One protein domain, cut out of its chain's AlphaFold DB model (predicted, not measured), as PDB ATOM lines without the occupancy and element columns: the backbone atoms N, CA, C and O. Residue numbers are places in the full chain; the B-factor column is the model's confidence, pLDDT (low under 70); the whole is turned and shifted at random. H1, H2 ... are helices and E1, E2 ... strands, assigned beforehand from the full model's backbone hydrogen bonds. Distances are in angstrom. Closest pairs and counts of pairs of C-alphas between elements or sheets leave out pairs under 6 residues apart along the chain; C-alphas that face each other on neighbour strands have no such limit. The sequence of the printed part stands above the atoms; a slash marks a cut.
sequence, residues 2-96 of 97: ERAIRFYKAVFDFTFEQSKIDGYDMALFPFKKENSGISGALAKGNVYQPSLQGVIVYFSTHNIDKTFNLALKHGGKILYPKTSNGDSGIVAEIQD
ATOM      1  N   GLU A   2      -8.393 -36.598  -9.717       97.00
ATOM      2  CA  GLU A   2      -8.189 -37.945 -10.285       97.00
ATOM      3  C   GLU A   2      -9.454 -38.808 -10.369       97.00
ATOM      4  O   GLU A   2      -9.664 -39.486 -11.368       97.00
ATOM      5  N   ARG A   3     -10.314 -38.761  -9.340       97.50
ATOM      6  CA  ARG A   3     -11.622 -39.436  -9.340       97.50
ATOM      7  C   ARG A   3     -12.450 -39.053 -10.573       97.50
ATOM      8  O   ARG A   3     -12.845 -39.930 -11.329       97.50
ATOM      9  N   ALA A   4     -12.637 -37.752 -10.794       97.69
ATOM     10  CA  ALA A   4     -13.404 -37.229 -11.920       97.69
ATOM     11  C   ALA A   4     -12.727 -37.555 -13.263       97.69
ATOM     12  O   ALA A   4     -13.387 -38.041 -14.173       97.69
ATOM     13  N   ILE A   5     -11.398 -37.404 -13.371       98.25
ATOM     14  CA  ILE A   5     -10.653 -37.796 -14.582       98.25
ATOM     15  C   ILE A   5     -10.900 -39.272 -14.918       98.25
ATOM     16  O   ILE A   5     -11.210 -39.592 -16.062       98.25
ATOM     17  N   ARG A   6     -10.795 -40.179 -13.934       98.38
ATOM     18  CA  ARG A   6     -11.049 -41.614 -14.138       98.38
ATOM     19  C   ARG A   6     -12.479 -41.877 -14.599       98.38
ATOM     20  O   ARG A   6     -12.661 -42.685 -15.505       98.38
ATOM     21  N   PHE A   7     -13.460 -41.196 -14.010       98.62
ATOM     22  CA  PHE A   7     -14.861 -41.319 -14.399       98.62
ATOM     23  C   PHE A   7     -15.081 -40.900 -15.855       98.62
ATOM     24  O   PHE A   7     -15.460 -41.722 -16.686       98.62
ATOM     25  N   TYR A   8     -14.769 -39.649 -16.202       97.88
ATOM     26  CA  TYR A   8     -15.035 -39.130 -17.545       97.88
ATOM     27  C   TYR A   8     -14.179 -39.808 -18.622       97.88
ATOM     28  O   TYR A   8     -14.659 -40.011 -19.737       97.88
ATOM     29  N   LYS A   9     -12.956 -40.247 -18.291       97.75
ATOM     30  CA  LYS A   9     -12.157 -41.098 -19.180       97.75
ATOM     31  C   LYS A   9     -12.830 -42.448 -19.423       97.75
ATOM     32  O   LYS A   9     -12.918 -42.880 -20.560       97.75
ATOM     33  N   ALA A  10     -13.326 -43.123 -18.389       98.12
ATOM     34  CA  ALA A  10     -13.957 -44.429 -18.567       98.12
ATOM     35  C   ALA A  10     -15.292 -44.359 -19.331       98.12
ATOM     36  O   ALA A  10     -15.630 -45.289 -20.060       98.12
ATOM     37  N   VAL A  11     -16.047 -43.268 -19.166       98.00
ATOM     38  CA  VAL A  11     -17.384 -43.110 -19.760       98.00
ATOM     39  C   VAL A  11     -17.330 -42.590 -21.198       98.00
ATOM     40  O   VAL A  11     -18.093 -43.067 -22.041       98.00
ATOM     41  N   PHE A  12     -16.433 -41.643 -21.487       95.81
ATOM     42  CA  PHE A  12     -16.375 -40.937 -22.774       95.81
ATOM     43  C   PHE A  12     -15.045 -41.092 -23.522       95.81
ATOM     44  O   PHE A  12     -14.889 -40.521 -24.596       95.81
ATOM     45  N   ASP A  13     -14.092 -41.848 -22.972       95.50
ATOM     46  CA  ASP A  13     -12.741 -42.022 -23.527       95.50
ATOM     47  C   ASP A  13     -11.967 -40.704 -23.698       95.50
ATOM     48  O   ASP A  13     -11.128 -40.525 -24.582       95.50
ATOM     49  N   PHE A  14     -12.246 -39.732 -22.828       94.75
ATOM     50  CA  PHE A  14     -11.540 -38.460 -22.850       94.75
ATOM     51  C   PHE A  14     -10.098 -38.596 -22.359       94.75
ATOM     52  O   PHE A  14      -9.801 -39.238 -21.347       94.75
ATOM     53  N   THR A  15      -9.202 -37.904 -23.060       94.06
ATOM     54  CA  THR A  15      -7.831 -37.655 -22.616       94.06
ATOM     55  C   THR A  15      -7.723 -36.209 -22.166       94.06
ATOM     56  O   THR A  15      -7.989 -35.298 -22.944       94.06
ATOM     57  N   PHE A  16      -7.356 -36.011 -20.905       96.50
ATOM     58  CA  PHE A  16      -7.289 -34.690 -20.298       96.50
ATOM     59  C   PHE A  16      -5.864 -34.150 -20.301       96.50
ATOM     60  O   PHE A  16      -4.925 -34.873 -19.957       96.50
ATOM     61  N   GLU A  17      -5.725 -32.861 -20.594       96.06
ATOM     62  CA  GLU A  17      -4.521 -32.099 -20.268       96.06
ATOM     63  C   GLU A  17      -4.678 -31.519 -18.861       96.06
ATOM     64  O   GLU A  17      -5.670 -30.853 -18.567       96.06
ATOM     65  N   GLN A  18      -3.727 -31.792 -17.970       97.12
ATOM     66  CA  GLN A  18      -3.754 -31.245 -16.614       97.12
ATOM     67  C   GLN A  18      -2.905 -29.983 -16.536       97.12
ATOM     68  O   GLN A  18      -1.761 -29.972 -16.987       97.12
ATOM     69  N   SER A  19      -3.454 -28.942 -15.923       96.50
ATOM     70  CA  SER A  19      -2.786 -27.657 -15.756       96.50
ATOM     71  C   SER A  19      -3.168 -27.005 -14.428       96.50
ATOM     72  O   SER A  19      -4.069 -27.458 -13.714       96.50
ATOM     73  N   LYS A  20      -2.452 -25.932 -14.082       97.25
ATOM     74  CA  LYS A  20      -2.815 -25.040 -12.982       97.25
ATOM     75  C   LYS A  20      -3.147 -23.670 -13.563       97.25
ATOM     76  O   LYS A  20      -2.280 -23.045 -14.166       97.25
ATOM     77  N   ILE A  21      -4.385 -23.223 -13.379       95.25
ATOM     78  CA  ILE A  21      -4.896 -21.939 -13.885       95.25
ATOM     79  C   ILE A  21      -5.443 -21.160 -12.694       95.25
ATOM     80  O   ILE A  21      -6.187 -21.714 -11.887       95.25
ATOM     81  N   ASP A  22      -5.006 -19.910 -12.536       93.44
ATOM     82  CA  ASP A  22      -5.348 -19.043 -11.397       93.44
ATOM     83  C   ASP A  22      -5.131 -19.710 -10.025       93.44
ATOM     84  O   ASP A  22      -5.863 -19.494  -9.061       93.44
ATOM     85  N   GLY A  23      -4.109 -20.568  -9.934       95.00
ATOM     86  CA  GLY A  23      -3.771 -21.318  -8.723       95.00
ATOM     87  C   GLY A  23      -4.575 -22.607  -8.506       95.00
ATOM     88  O   GLY A  23      -4.195 -23.400  -7.639       95.00
ATOM     89  N   TYR A  24      -5.602 -22.881  -9.312       97.12
ATOM     90  CA  TYR A  24      -6.458 -24.062  -9.199       97.12
ATOM     91  C   TYR A  24      -6.033 -25.204 -10.110       97.12
ATOM     92  O   TYR A  24      -5.562 -24.985 -11.224       97.12
ATOM     93  N   ASP A  25      -6.237 -26.432  -9.636       97.69
ATOM     94  CA  ASP A  25      -5.969 -27.620 -10.436       97.69
ATOM     95  C   ASP A  25      -7.111 -27.797 -11.441       97.69
ATOM     96  O   ASP A  25      -8.285 -27.867 -11.056       97.69
ATOM     97  N   MET A  26      -6.771 -27.912 -12.721       97.88
ATOM     98  CA  MET A  26      -7.729 -28.134 -13.799       97.88
ATOM     99  C   MET A  26      -7.323 -29.321 -14.670       97.88
ATOM    100  O   MET A  26      -6.141 -29.589 -14.877       97.88
ATOM    101  N   ALA A  27      -8.320 -30.035 -15.184       98.06
ATOM    102  CA  ALA A  27      -8.153 -31.037 -16.227       98.06
ATOM    103  C   ALA A  27      -9.020 -30.636 -17.420       98.06
ATOM    104  O   ALA A  27     -10.249 -30.713 -17.360       98.06
ATOM    105  N   LEU A  28      -8.368 -30.154 -18.473       96.44
ATOM    106  CA  LEU A  28      -9.000 -29.590 -19.658       96.44
ATOM    107  C   LEU A  28      -9.583 -30.719 -20.510       96.44
ATOM    108  O   LEU A  28      -8.891 -31.699 -20.805       96.44
ATOM    109  N   PHE A  29     -10.856 -30.590 -20.886       94.62
ATOM    110  CA  PHE A  29     -11.476 -31.515 -21.831       94.62
ATOM    111  C   PHE A  29     -10.780 -31.414 -23.199       94.62
ATOM    112  O   PHE A  29     -10.241 -30.351 -23.530       94.62
ATOM    113  N   PRO A  30     -10.794 -32.492 -24.010       90.19
ATOM    114  CA  PRO A  30     -10.188 -32.480 -25.333       90.19
ATOM    115  C   PRO A  30     -10.667 -31.286 -26.162       90.19
ATOM    116  O   PRO A  30     -11.857 -31.137 -26.432       90.19
ATOM    117  N   PHE A  31      -9.724 -30.456 -26.596       86.62
ATOM    118  CA  PHE A  31      -9.989 -29.309 -27.451       86.62
ATOM    119  C   PHE A  31      -9.052 -29.345 -28.652       86.62
ATOM    120  O   PHE A  31      -7.853 -29.581 -28.512       86.62
ATOM    121  N   LYS A  32      -9.600 -29.104 -29.844       81.38
ATOM    122  CA  LYS A  32      -8.825 -28.915 -31.071       81.38
ATOM    123  C   LYS A  32      -9.190 -27.563 -31.644       81.38
ATOM    124  O   LYS A  32     -10.370 -27.296 -31.842       81.38
ATOM    125  N   LYS A  33      -8.186 -26.728 -31.910       79.00
ATOM    126  CA  LYS A  33      -8.379 -25.348 -32.376       79.00
ATOM    127  C   LYS A  33      -9.140 -25.285 -33.702       79.00
ATOM    128  O   LYS A  33      -9.904 -24.355 -33.928       79.00
ATOM    129  N   GLU A  34      -8.928 -26.275 -34.562       84.50
ATOM    130  CA  GLU A  34      -9.636 -26.450 -35.830       84.50
ATOM    131  C   GLU A  34     -11.115 -26.856 -35.689       84.50
ATOM    132  O   GLU A  34     -11.865 -26.728 -36.656       84.50
ATOM    133  N   ASN A  35     -11.564 -27.296 -34.509       80.00
ATOM    134  CA  ASN A  35     -12.968 -27.601 -34.259       80.00
ATOM    135  C   ASN A  35     -13.689 -26.370 -33.697       80.00
ATOM    136  O   ASN A  35     -13.202 -25.702 -32.786       80.00
ATOM    137  N   SER A  36     -14.888 -26.092 -34.206       71.56
ATOM    138  CA  SER A  36     -15.784 -25.106 -33.609       71.56
ATOM    139  C   SER A  36     -16.455 -25.670 -32.352       71.56
ATOM    140  O   SER A  36     -16.724 -26.868 -32.258       71.56
ATOM    141  N   GLY A  37     -16.745 -24.803 -31.380       78.25
ATOM    142  CA  GLY A  37     -17.522 -25.159 -30.195       78.25
ATOM    143  C   GLY A  37     -16.927 -24.659 -28.884       78.25
ATOM    144  O   GLY A  37     -15.900 -23.983 -28.846       78.25
ATOM    145  N   ILE A  38     -17.623 -24.992 -27.801       79.25
ATOM    146  CA  ILE A  38     -17.254 -24.652 -26.427       79.25
ATOM    147  C   ILE A  38     -16.472 -25.834 -25.840       79.25
ATOM    148  O   ILE A  38     -16.895 -26.980 -25.977       79.25
ATOM    149  N   SER A  39     -15.342 -25.553 -25.190       88.31
ATOM    150  CA  SER A  39     -14.616 -26.525 -24.357       88.31
ATOM    151  C   SER A  39     -14.906 -26.284 -22.870       88.31
ATOM    152  O   SER A  39     -15.669 -25.390 -22.506       88.31
ATOM    153  N   GLY A  40     -14.284 -27.061 -21.989       92.88
ATOM    154  CA  GLY A  40     -14.377 -26.881 -20.547       92.88
ATOM    155  C   GLY A  40     -13.230 -27.545 -19.799       92.88
ATOM    156  O   GLY A  40     -12.293 -28.083 -20.394       92.88
ATOM    157  N   ALA A  41     -13.338 -27.563 -18.474       96.00
ATOM    158  CA  ALA A  41     -12.411 -28.273 -17.606       96.00
ATOM    159  C   ALA A  41     -13.134 -28.867 -16.399       96.00
ATOM    160  O   ALA A  41     -14.093 -28.292 -15.885       96.00
ATOM    161  N   LEU A  42     -12.624 -29.988 -15.896       97.19
ATOM    162  CA  LEU A  42     -12.843 -30.358 -14.504       97.19
ATOM    163  C   LEU A  42     -11.995 -29.407 -13.655       97.19
ATOM    164  O   LEU A  42     -10.795 -29.297 -13.897       97.19
ATOM    165  N   ALA A  43     -12.592 -28.737 -12.672       96.69
ATOM    166  CA  ALA A  43     -11.902 -27.774 -11.815       96.69
ATOM    167  C   ALA A  43     -11.903 -28.240 -10.356       96.69
ATOM    168  O   ALA A  43     -12.902 -28.753  -9.849       96.69
ATOM    169  N   LYS A  44     -10.772 -28.071  -9.665       97.19
ATOM    170  CA  LYS A  44     -10.632 -28.369  -8.239       97.19
ATOM    171  C   LYS A  44      -9.979 -27.191  -7.523       97.19
ATOM    172  O   LYS A  44      -8.877 -26.766  -7.854       97.19
ATOM    173  N   GLY A  45     -10.647 -26.729  -6.476       94.69
ATOM    174  CA  GLY A  45     -10.229 -25.602  -5.657       94.69
ATOM    175  C   GLY A  45     -11.127 -25.463  -4.439       94.69
ATOM    176  O   GLY A  45     -12.167 -26.109  -4.360       94.69
ATOM    177  N   ASN A  46     -10.732 -24.618  -3.493       93.31
ATOM    178  CA  ASN A  46     -11.507 -24.337  -2.280       93.31
ATOM    179  C   ASN A  46     -12.876 -23.691  -2.569       93.31
ATOM    180  O   ASN A  46     -13.806 -23.882  -1.794       93.31
ATOM    181  N   VAL A  47     -13.009 -22.956  -3.676       91.81
ATOM    182  CA  VAL A  47     -14.270 -22.307  -4.080       91.81
ATOM    183  C   VAL A  47     -15.207 -23.217  -4.884       91.81
ATOM    184  O   VAL A  47     -16.391 -22.913  -5.006       91.81
ATOM    185  N   TYR A  48     -14.712 -24.340  -5.416       91.88
ATOM    186  CA  TYR A  48     -15.495 -25.253  -6.254       91.88
ATOM    187  C   TYR A  48     -16.106 -26.375  -5.415       91.88
ATOM    188  O   TYR A  48     -15.435 -27.344  -5.055       91.88
ATOM    189  N   GLN A  49     -17.397 -26.245  -5.122       91.31
ATOM    190  CA  GLN A  49     -18.161 -27.229  -4.360       91.31
ATOM    191  C   GLN A  49     -19.055 -28.050  -5.300       91.31
ATOM    192  O   GLN A  49     -19.903 -27.466  -5.979       91.31
ATOM    193  N   PRO A  50     -18.895 -29.386  -5.360       91.75
ATOM    194  CA  PRO A  50     -19.826 -30.247  -6.079       91.75
ATOM    195  C   PRO A  50     -21.245 -30.066  -5.542       91.75
ATOM    196  O   PRO A  50     -21.458 -30.071  -4.330       91.75
ATOM    197  N   SER A  51     -22.214 -29.915  -6.438       92.94
ATOM    198  CA  SER A  51     -23.605 -29.664  -6.077       92.94
ATOM    199  C   SER A  51     -24.542 -30.220  -7.141       92.94
ATOM    200  O   SER A  51     -24.201 -30.241  -8.322       92.94
ATOM    201  N   LEU A  52     -25.733 -30.642  -6.711       93.06
ATOM    202  CA  LEU A  52     -26.846 -30.967  -7.608       93.06
ATOM    203  C   LEU A  52     -27.714 -29.733  -7.917       93.06
ATOM    204  O   LEU A  52     -28.581 -29.793  -8.777       93.06
ATOM    205  N   GLN A  53     -27.493 -28.610  -7.226       91.50
ATOM    206  CA  GLN A  53     -28.259 -27.365  -7.364       91.50
ATOM    207  C   GLN A  53     -27.596 -26.379  -8.344       91.50
ATOM    208  O   GLN A  53     -27.530 -25.180  -8.087       91.50
ATOM    209  N   GLY A  54     -27.069 -26.879  -9.462       88.06
ATOM    210  CA  GLY A  54     -26.318 -26.090 -10.438       88.06
ATOM    211  C   GLY A  54     -26.756 -26.326 -11.879       88.06
ATOM    212  O   GLY A  54     -27.853 -26.808 -12.154       88.06
ATOM    213  N   VAL A  55     -25.873 -25.972 -12.810       91.81
ATOM    214  CA  VAL A  55     -26.079 -26.229 -14.239       91.81
ATOM    215  C   VAL A  55     -26.020 -27.728 -14.540       91.81
ATOM    216  O   VAL A  55     -25.174 -28.443 -14.006       91.81
ATOM    217  N   ILE A  56     -26.888 -28.188 -15.442       93.31
ATOM    218  CA  ILE A  56     -26.832 -29.541 -16.003       93.31
ATOM    219  C   ILE A  56     -26.043 -29.474 -17.310       93.31
ATOM    220  O   ILE A  56     -26.399 -28.730 -18.225       93.31
ATOM    221  N   VAL A  57     -24.961 -30.247 -17.395       93.31
ATOM    222  CA  VAL A  57     -24.103 -30.305 -18.584       93.31
ATOM    223  C   VAL A  57     -24.511 -31.494 -19.448       93.31
ATOM    224  O   VAL A  57     -24.494 -32.634 -18.989       93.31
ATOM    225  N   TYR A  58     -24.843 -31.228 -20.711       92.88
ATOM    226  CA  TYR A  58     -25.202 -32.255 -21.685       92.88
ATOM    227  C   TYR A  58     -23.974 -32.704 -22.479       92.88
ATOM    228  O   TYR A  58     -23.270 -31.887 -23.071       92.88
ATOM    229  N   PHE A  59     -23.764 -34.018 -22.541       93.06
ATOM    230  CA  PHE A  59     -22.786 -34.648 -23.424       93.06
ATOM    231  C   PHE A  59     -23.519 -35.444 -24.499       93.06
ATOM    232  O   PHE A  59     -24.384 -36.265 -24.192       93.06
ATOM    233  N   SER A  60     -23.159 -35.225 -25.762       91.94
ATOM    234  CA  SER A  60     -23.645 -36.069 -26.849       91.94
ATOM    235  C   SER A  60     -22.936 -37.426 -26.828       91.94
ATOM    236  O   SER A  60     -21.774 -37.551 -26.443       91.94
ATOM    237  N   THR A  61     -23.648 -38.470 -27.245       94.44
ATOM    238  CA  THR A  61     -23.088 -39.814 -27.414       94.44
ATOM    239  C   THR A  61     -23.742 -40.508 -28.597       94.44
ATOM    240  O   THR A  61     -24.937 -40.353 -28.842       94.44
ATOM    241  N   HIS A  62     -22.961 -41.302 -29.324       94.56
ATOM    242  CA  HIS A  62     -23.466 -42.135 -30.415       94.56
ATOM    243  C   HIS A  62     -24.209 -43.382 -29.920       94.56
ATOM    244  O   HIS A  62     -24.971 -43.979 -30.675       94.56
ATOM    245  N   ASN A  63     -23.978 -43.808 -28.674       96.56
ATOM    246  CA  ASN A  63     -24.626 -44.981 -28.097       96.56
ATOM    247  C   ASN A  63     -24.919 -44.731 -26.617       96.56
ATOM    248  O   ASN A  63     -24.067 -44.942 -25.747       96.56
ATOM    249  N   ILE A  64     -26.149 -44.290 -26.345       96.69
ATOM    250  CA  ILE A  64     -26.567 -43.930 -24.993       96.69
ATOM    251  C   ILE A  64     -26.569 -45.133 -24.047       96.69
ATOM    252  O   ILE A  64     -26.196 -44.978 -22.892       96.69
ATOM    253  N   ASP A  65     -26.890 -46.337 -24.529       97.00
ATOM    254  CA  ASP A  65     -26.874 -47.552 -23.712       97.00
ATOM    255  C   ASP A  65     -25.474 -47.880 -23.203       97.00
ATOM    256  O   ASP A  65     -25.272 -48.135 -22.014       97.00
ATOM    257  N   LYS A  66     -24.481 -47.824 -24.092       98.06
ATOM    258  CA  LYS A  66     -23.082 -48.049 -23.728       98.06
ATOM    259  C   LYS A  66     -22.601 -46.990 -22.736       98.06
ATOM    260  O   LYS A  66     -22.038 -47.349 -21.704       98.06
ATOM    261  N   THR A  67     -22.824 -45.708 -23.034       98.19
ATOM    262  CA  THR A  67     -22.388 -44.594 -22.176       98.19
ATOM    263  C   THR A  67     -23.043 -44.660 -20.798       98.19
ATOM    264  O   THR A  67     -22.350 -44.565 -19.786       98.19
ATOM    265  N   PHE A  68     -24.354 -44.894 -20.742       97.69
ATOM    266  CA  PHE A  68     -25.107 -44.995 -19.496       97.69
ATOM    267  C   PHE A  68     -24.625 -46.171 -18.636       97.69
ATOM    268  O   PHE A  68     -24.333 -45.995 -17.456       97.69
ATOM    269  N   ASN A  69     -24.429 -47.353 -19.229       98.06
ATOM    270  CA  ASN A  69     -23.921 -48.519 -18.500       98.06
ATOM    271  C   ASN A  69     -22.487 -48.323 -17.982       98.06
ATOM    272  O   ASN A  69     -22.175 -48.742 -16.866       98.06
ATOM    273  N   LEU A  70     -21.612 -47.672 -18.760       98.50
ATOM    274  CA  LEU A  70     -20.259 -47.331 -18.306       98.50
ATOM    275  C   LEU A  70     -20.298 -46.359 -17.126       98.50
ATOM    276  O   LEU A  70     -19.582 -46.572 -16.150       98.50
ATOM    277  N   ALA A  71     -21.158 -45.343 -17.171       98.44
ATOM    278  CA  ALA A  71     -21.310 -44.411 -16.061       98.44
ATOM    279  C   ALA A  71     -21.686 -45.121 -14.757       98.44
ATOM    280  O   ALA A  71     -21.017 -44.927 -13.742       98.44
ATOM    281  N   LEU A  72     -22.690 -46.001 -14.789       98.31
ATOM    282  CA  LEU A  72     -23.103 -46.760 -13.604       98.31
ATOM    283  C   LEU A  72     -22.000 -47.700 -13.111       98.31
ATOM    284  O   LEU A  72     -21.708 -47.745 -11.916       98.31
ATOM    285  N   LYS A  73     -21.323 -48.400 -14.030       98.50
ATOM    286  CA  LYS A  73     -20.192 -49.280 -13.701       98.50
ATOM    287  C   LYS A  73     -19.056 -48.535 -12.993       98.50
ATOM    288  O   LYS A  73     -18.374 -49.121 -12.156       98.50
ATOM    289  N   HIS A  74     -18.845 -47.265 -13.327       98.56
ATOM    290  CA  HIS A  74     -17.775 -46.435 -12.775       98.56
ATOM    291  C   HIS A  74     -18.224 -45.533 -11.613       98.56
ATOM    292  O   HIS A  74     -17.516 -44.593 -11.263       98.56
ATOM    293  N   GLY A  75     -19.348 -45.856 -10.963       98.12
ATOM    294  CA  GLY A  75     -19.783 -45.219  -9.715       98.12
ATOM    295  C   GLY A  75     -20.724 -44.028  -9.890       98.12
ATOM    296  O   GLY A  75     -21.036 -43.360  -8.906       98.12
ATOM    297  N   GLY A  76     -21.188 -43.772 -11.114       98.25
ATOM    298  CA  GLY A  76     -22.232 -42.790 -11.371       98.25
ATOM    299  C   GLY A  76     -23.576 -43.238 -10.796       98.25
ATOM    300  O   GLY A  76     -23.852 -44.433 -10.669       98.25
ATOM    301  N   LYS A  77     -24.430 -42.272 -10.453       98.25
ATOM    302  CA  LYS A  77     -25.772 -42.522  -9.906       98.25
ATOM    303  C   LYS A  77     -26.832 -42.022 -10.868       98.25
ATOM    304  O   LYS A  77     -26.679 -40.948 -11.437       98.25
ATOM    305  N   ILE A  78     -27.913 -42.778 -11.019       98.12
ATOM    306  CA  ILE A  78     -29.055 -42.366 -11.841       98.12
ATOM    307  C   ILE A  78     -29.760 -41.203 -11.139       98.12
ATOM    308  O   ILE A  78     -30.184 -41.353  -9.995       98.12
ATOM    309  N   LEU A  79     -29.894 -40.073 -11.834       97.25
ATOM    310  CA  LEU A  79     -30.756 -38.960 -11.425       97.25
ATOM    311  C   LEU A  79     -32.056 -38.969 -12.232       97.25
ATOM    312  O   LEU A  79     -33.134 -38.804 -11.668       97.25
ATOM    313  N   TYR A  80     -31.951 -39.263 -13.530       96.44
ATOM    314  CA  TYR A  80     -33.078 -39.451 -14.433       96.44
ATOM    315  C   TYR A  80     -32.828 -40.691 -15.300       96.44
ATOM    316  O   TYR A  80     -31.788 -40.773 -15.967       96.44
ATOM    317  N   PRO A  81     -33.727 -41.694 -15.278       97.00
ATOM    318  CA  PRO A  81     -33.534 -42.917 -16.043       97.00
ATOM    319  C   PRO A  81     -33.522 -42.626 -17.545       97.00
ATOM    320  O   PRO A  81     -34.092 -41.639 -18.014       97.00
ATOM    321  N   LYS A  82     -32.903 -43.529 -18.313       97.12
ATOM    322  CA  LYS A  82     -32.919 -43.462 -19.774       97.12
ATOM    323  C   LYS A  82     -34.363 -43.411 -20.279       97.12
ATOM    324  O   LYS A  82     -35.098 -44.388 -20.137       97.12
ATOM    325  N   THR A  83     -34.727 -42.298 -20.900       97.25
ATOM    326  CA  THR A  83     -36.093 -41.999 -21.329       97.25
ATOM    327  C   THR A  83     -36.093 -41.533 -22.780       97.25
ATOM    328  O   THR A  83     -35.227 -40.763 -23.198       97.25
ATOM    329  N   SER A  84     -37.047 -42.033 -23.568       96.38
ATOM    330  CA  SER A  84     -37.284 -41.552 -24.932       96.38
ATOM    331  C   SER A  84     -38.188 -40.325 -24.898       96.38
ATOM    332  O   SER A  84     -39.246 -40.354 -24.277       96.38
ATOM    333  N   ASN A  85     -37.788 -39.287 -25.626       93.00
ATOM    334  CA  ASN A  85     -38.542 -38.056 -25.843       93.00
ATOM    335  C   ASN A  85     -39.132 -38.016 -27.268       93.00
ATOM    336  O   ASN A  85     -39.202 -36.956 -27.890       93.00
ATOM    337  N   GLY A  86     -39.498 -39.182 -27.815       94.31
ATOM    338  CA  GLY A  86     -39.996 -39.317 -29.187       94.31
ATOM    339  C   GLY A  86     -38.970 -38.838 -30.215       94.31
ATOM    340  O   GLY A  86     -37.803 -39.232 -30.165       94.31
ATOM    341  N   ASP A  87     -39.394 -37.941 -31.105       93.81
ATOM    342  CA  ASP A  87     -38.570 -37.409 -32.203       93.81
ATOM    343  C   ASP A  87     -37.355 -36.600 -31.724       93.81
ATOM    344  O   ASP A  87     -36.400 -36.400 -32.472       93.81
ATOM    345  N   SER A  88     -37.356 -36.158 -30.461       90.19
ATOM    346  CA  SER A  88     -36.236 -35.421 -29.858       90.19
ATOM    347  C   SER A  88     -35.097 -36.333 -29.377       90.19
ATOM    348  O   SER A  88     -34.066 -35.843 -28.919       90.19
ATOM    349  N   GLY A  89     -35.259 -37.657 -29.478       93.44
ATOM    350  CA  GLY A  89     -34.232 -38.646 -29.155       93.44
ATOM    351  C   GLY A  89     -34.386 -39.272 -27.769       93.44
ATOM    352  O   GLY A  89     -35.482 -39.372 -27.221       93.44
ATOM    353  N   ILE A  90     -33.277 -39.762 -27.215       97.06
ATOM    354  CA  ILE A  90     -33.231 -40.459 -25.923       97.06
ATOM    355  C   ILE A  90     -32.241 -39.724 -25.027       97.06
ATOM    356  O   ILE A  90     -31.142 -39.392 -25.472       97.06
ATOM    357  N   VAL A  91     -32.615 -39.499 -23.771       96.94
ATOM    358  CA  VAL A  91     -31.779 -38.817 -22.775       96.94
ATOM    359  C   VAL A  91     -31.736 -39.600 -21.467       96.94
ATOM    360  O   VAL A  91     -32.613 -40.414 -21.182       96.94
ATOM    361  N   ALA A  92     -30.698 -39.365 -20.674       97.44
ATOM    362  CA  ALA A  92     -30.556 -39.865 -19.314       97.44
ATOM    363  C   ALA A  92     -29.735 -38.850 -18.513       97.44
ATOM    364  O   ALA A  92     -28.849 -38.210 -19.080       97.44
ATOM    365  N   GLU A  93     -29.981 -38.743 -17.209       97.25
ATOM    366  CA  GLU A  93     -29.196 -37.874 -16.329       97.25
ATOM    367  C   GLU A  93     -28.549 -38.692 -15.223       97.25
ATOM    368  O   GLU A  93     -29.159 -39.583 -14.616       97.25
ATOM    369  N   ILE A  94     -27.291 -38.369 -14.953       97.38
ATOM    370  CA  ILE A  94     -26.478 -39.047 -13.959       97.38
ATOM    371  C   ILE A  94     -25.722 -38.031 -13.112       97.38
ATOM    372  O   ILE A  94     -25.319 -36.973 -13.591       97.38
ATOM    373  N   GLN A  95     -25.480 -38.399 -11.865       97.50
ATOM    374  CA  GLN A  95     -24.426 -37.813 -11.054       97.50
ATOM    375  C   GLN A  95     -23.129 -38.580 -11.335       97.50
ATOM    376  O   GLN A  95     -23.158 -39.814 -11.374       97.50
ATOM    377  N   ASP A  96     -22.005 -37.885 -11.510       97.12
ATOM    378  CA  ASP A  96     -20.692 -38.527 -11.600       97.12
ATOM    379  C   ASP A  96     -20.231 -39.107 -10.243       97.12
ATOM    380  O   ASP A  96     -20.850 -38.884  -9.193       97.12
TER     381      ASP A  96
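Overview. This is residues 2 to 96 of the 97 residues of a protein of Leptospira sp (UniProt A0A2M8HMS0). Look for two small units side by side that meet through their helices: in one, H1 packs on one face of a three-stranded sheet, E1, E2 and E3; in the other, H2 packs on the two-stranded hairpin of E4 and E5. A long stretch without a named element, residues 45 to 63, passes from the first unit to the second, and residues 32 to 38 stick out as a free loop. You have 95 printed residues with two named helices and five named strands, in the order H1 E1 E2 E3 H2 E4 E5; both sheets, E1 - E2 - E3 and E4 - E5, are antiparallel. The class is mixed, helices and strands; the whole is only just compact, close to loose, with a radius of gyration of the C-alphas of 14.6 A, and it spans 44 by 32 by 23 A.

Arrangement. Begin with H1, residues 2 to 12, then find E1, residues 17 to 21, E2, residues 24 to 28, and E3, residues 41 to 44. These strands form a meander, each the antiparallel neighbour of the one before. Between E1 and E2, a hairpin, N 19 and O 26 are 3.0 A apart, within hydrogen-bond range; between E2 and E3, also a hairpin, look at N 27 and O 42, 2.9 A. H1 is on this sheet at a height over the sheet of 10.8 A, over E2 and only just over E3, where 3 of its C-alphas fall. It runs along the strands, at 15 degrees to E2 on the local plane; its closest C-alphas to E3 are those of Ala 4 and Leu 42, 7.4 A. Go on to H2, residues 64 to 73: H1 and H2 touch, with the closest C-alphas those of Val 11 and Leu 70, 5.3 A. They have a shallow tilt of 28 degrees and run opposite ways. In H1 and H2 every O i to N i+4 pair is within hydrogen-bond range. Last come E4, residues 77 to 84, and E5, residues 90 to 95, a hairpin where N 79 and O 93 are 2.9 A apart. The closest C-alphas of H2 and E5 are those of Phe 68 and Ala 92, 7.5 A. H1 is apart from E4 and E5.

Along the chain. Find C-alpha 2 at (-8.189, -37.945, -10.285); H1 runs 15.2 A from there to C-alpha 12. E1 measures 12.0 A, E2 12.1 A and E3 9.5 A. H2 starts at C-alpha 64, (-26.567, -43.930, -24.993), and is 14.0 A long. E4 is 19.0 A long, and E5 runs 17.5 A to C-alpha 95 at (-24.426, -37.813, -11.054).

Size, cuts and confidence. The two C-alphas farthest apart are those of Gly 23 and Gly 86, 45.3 A. The printed part has no cut. The links E2 to E3, 12 residues, and E3 to H2, 19 residues, are long. The mean pLDDT of the printed part is 94.4, and no printed residue is under 70.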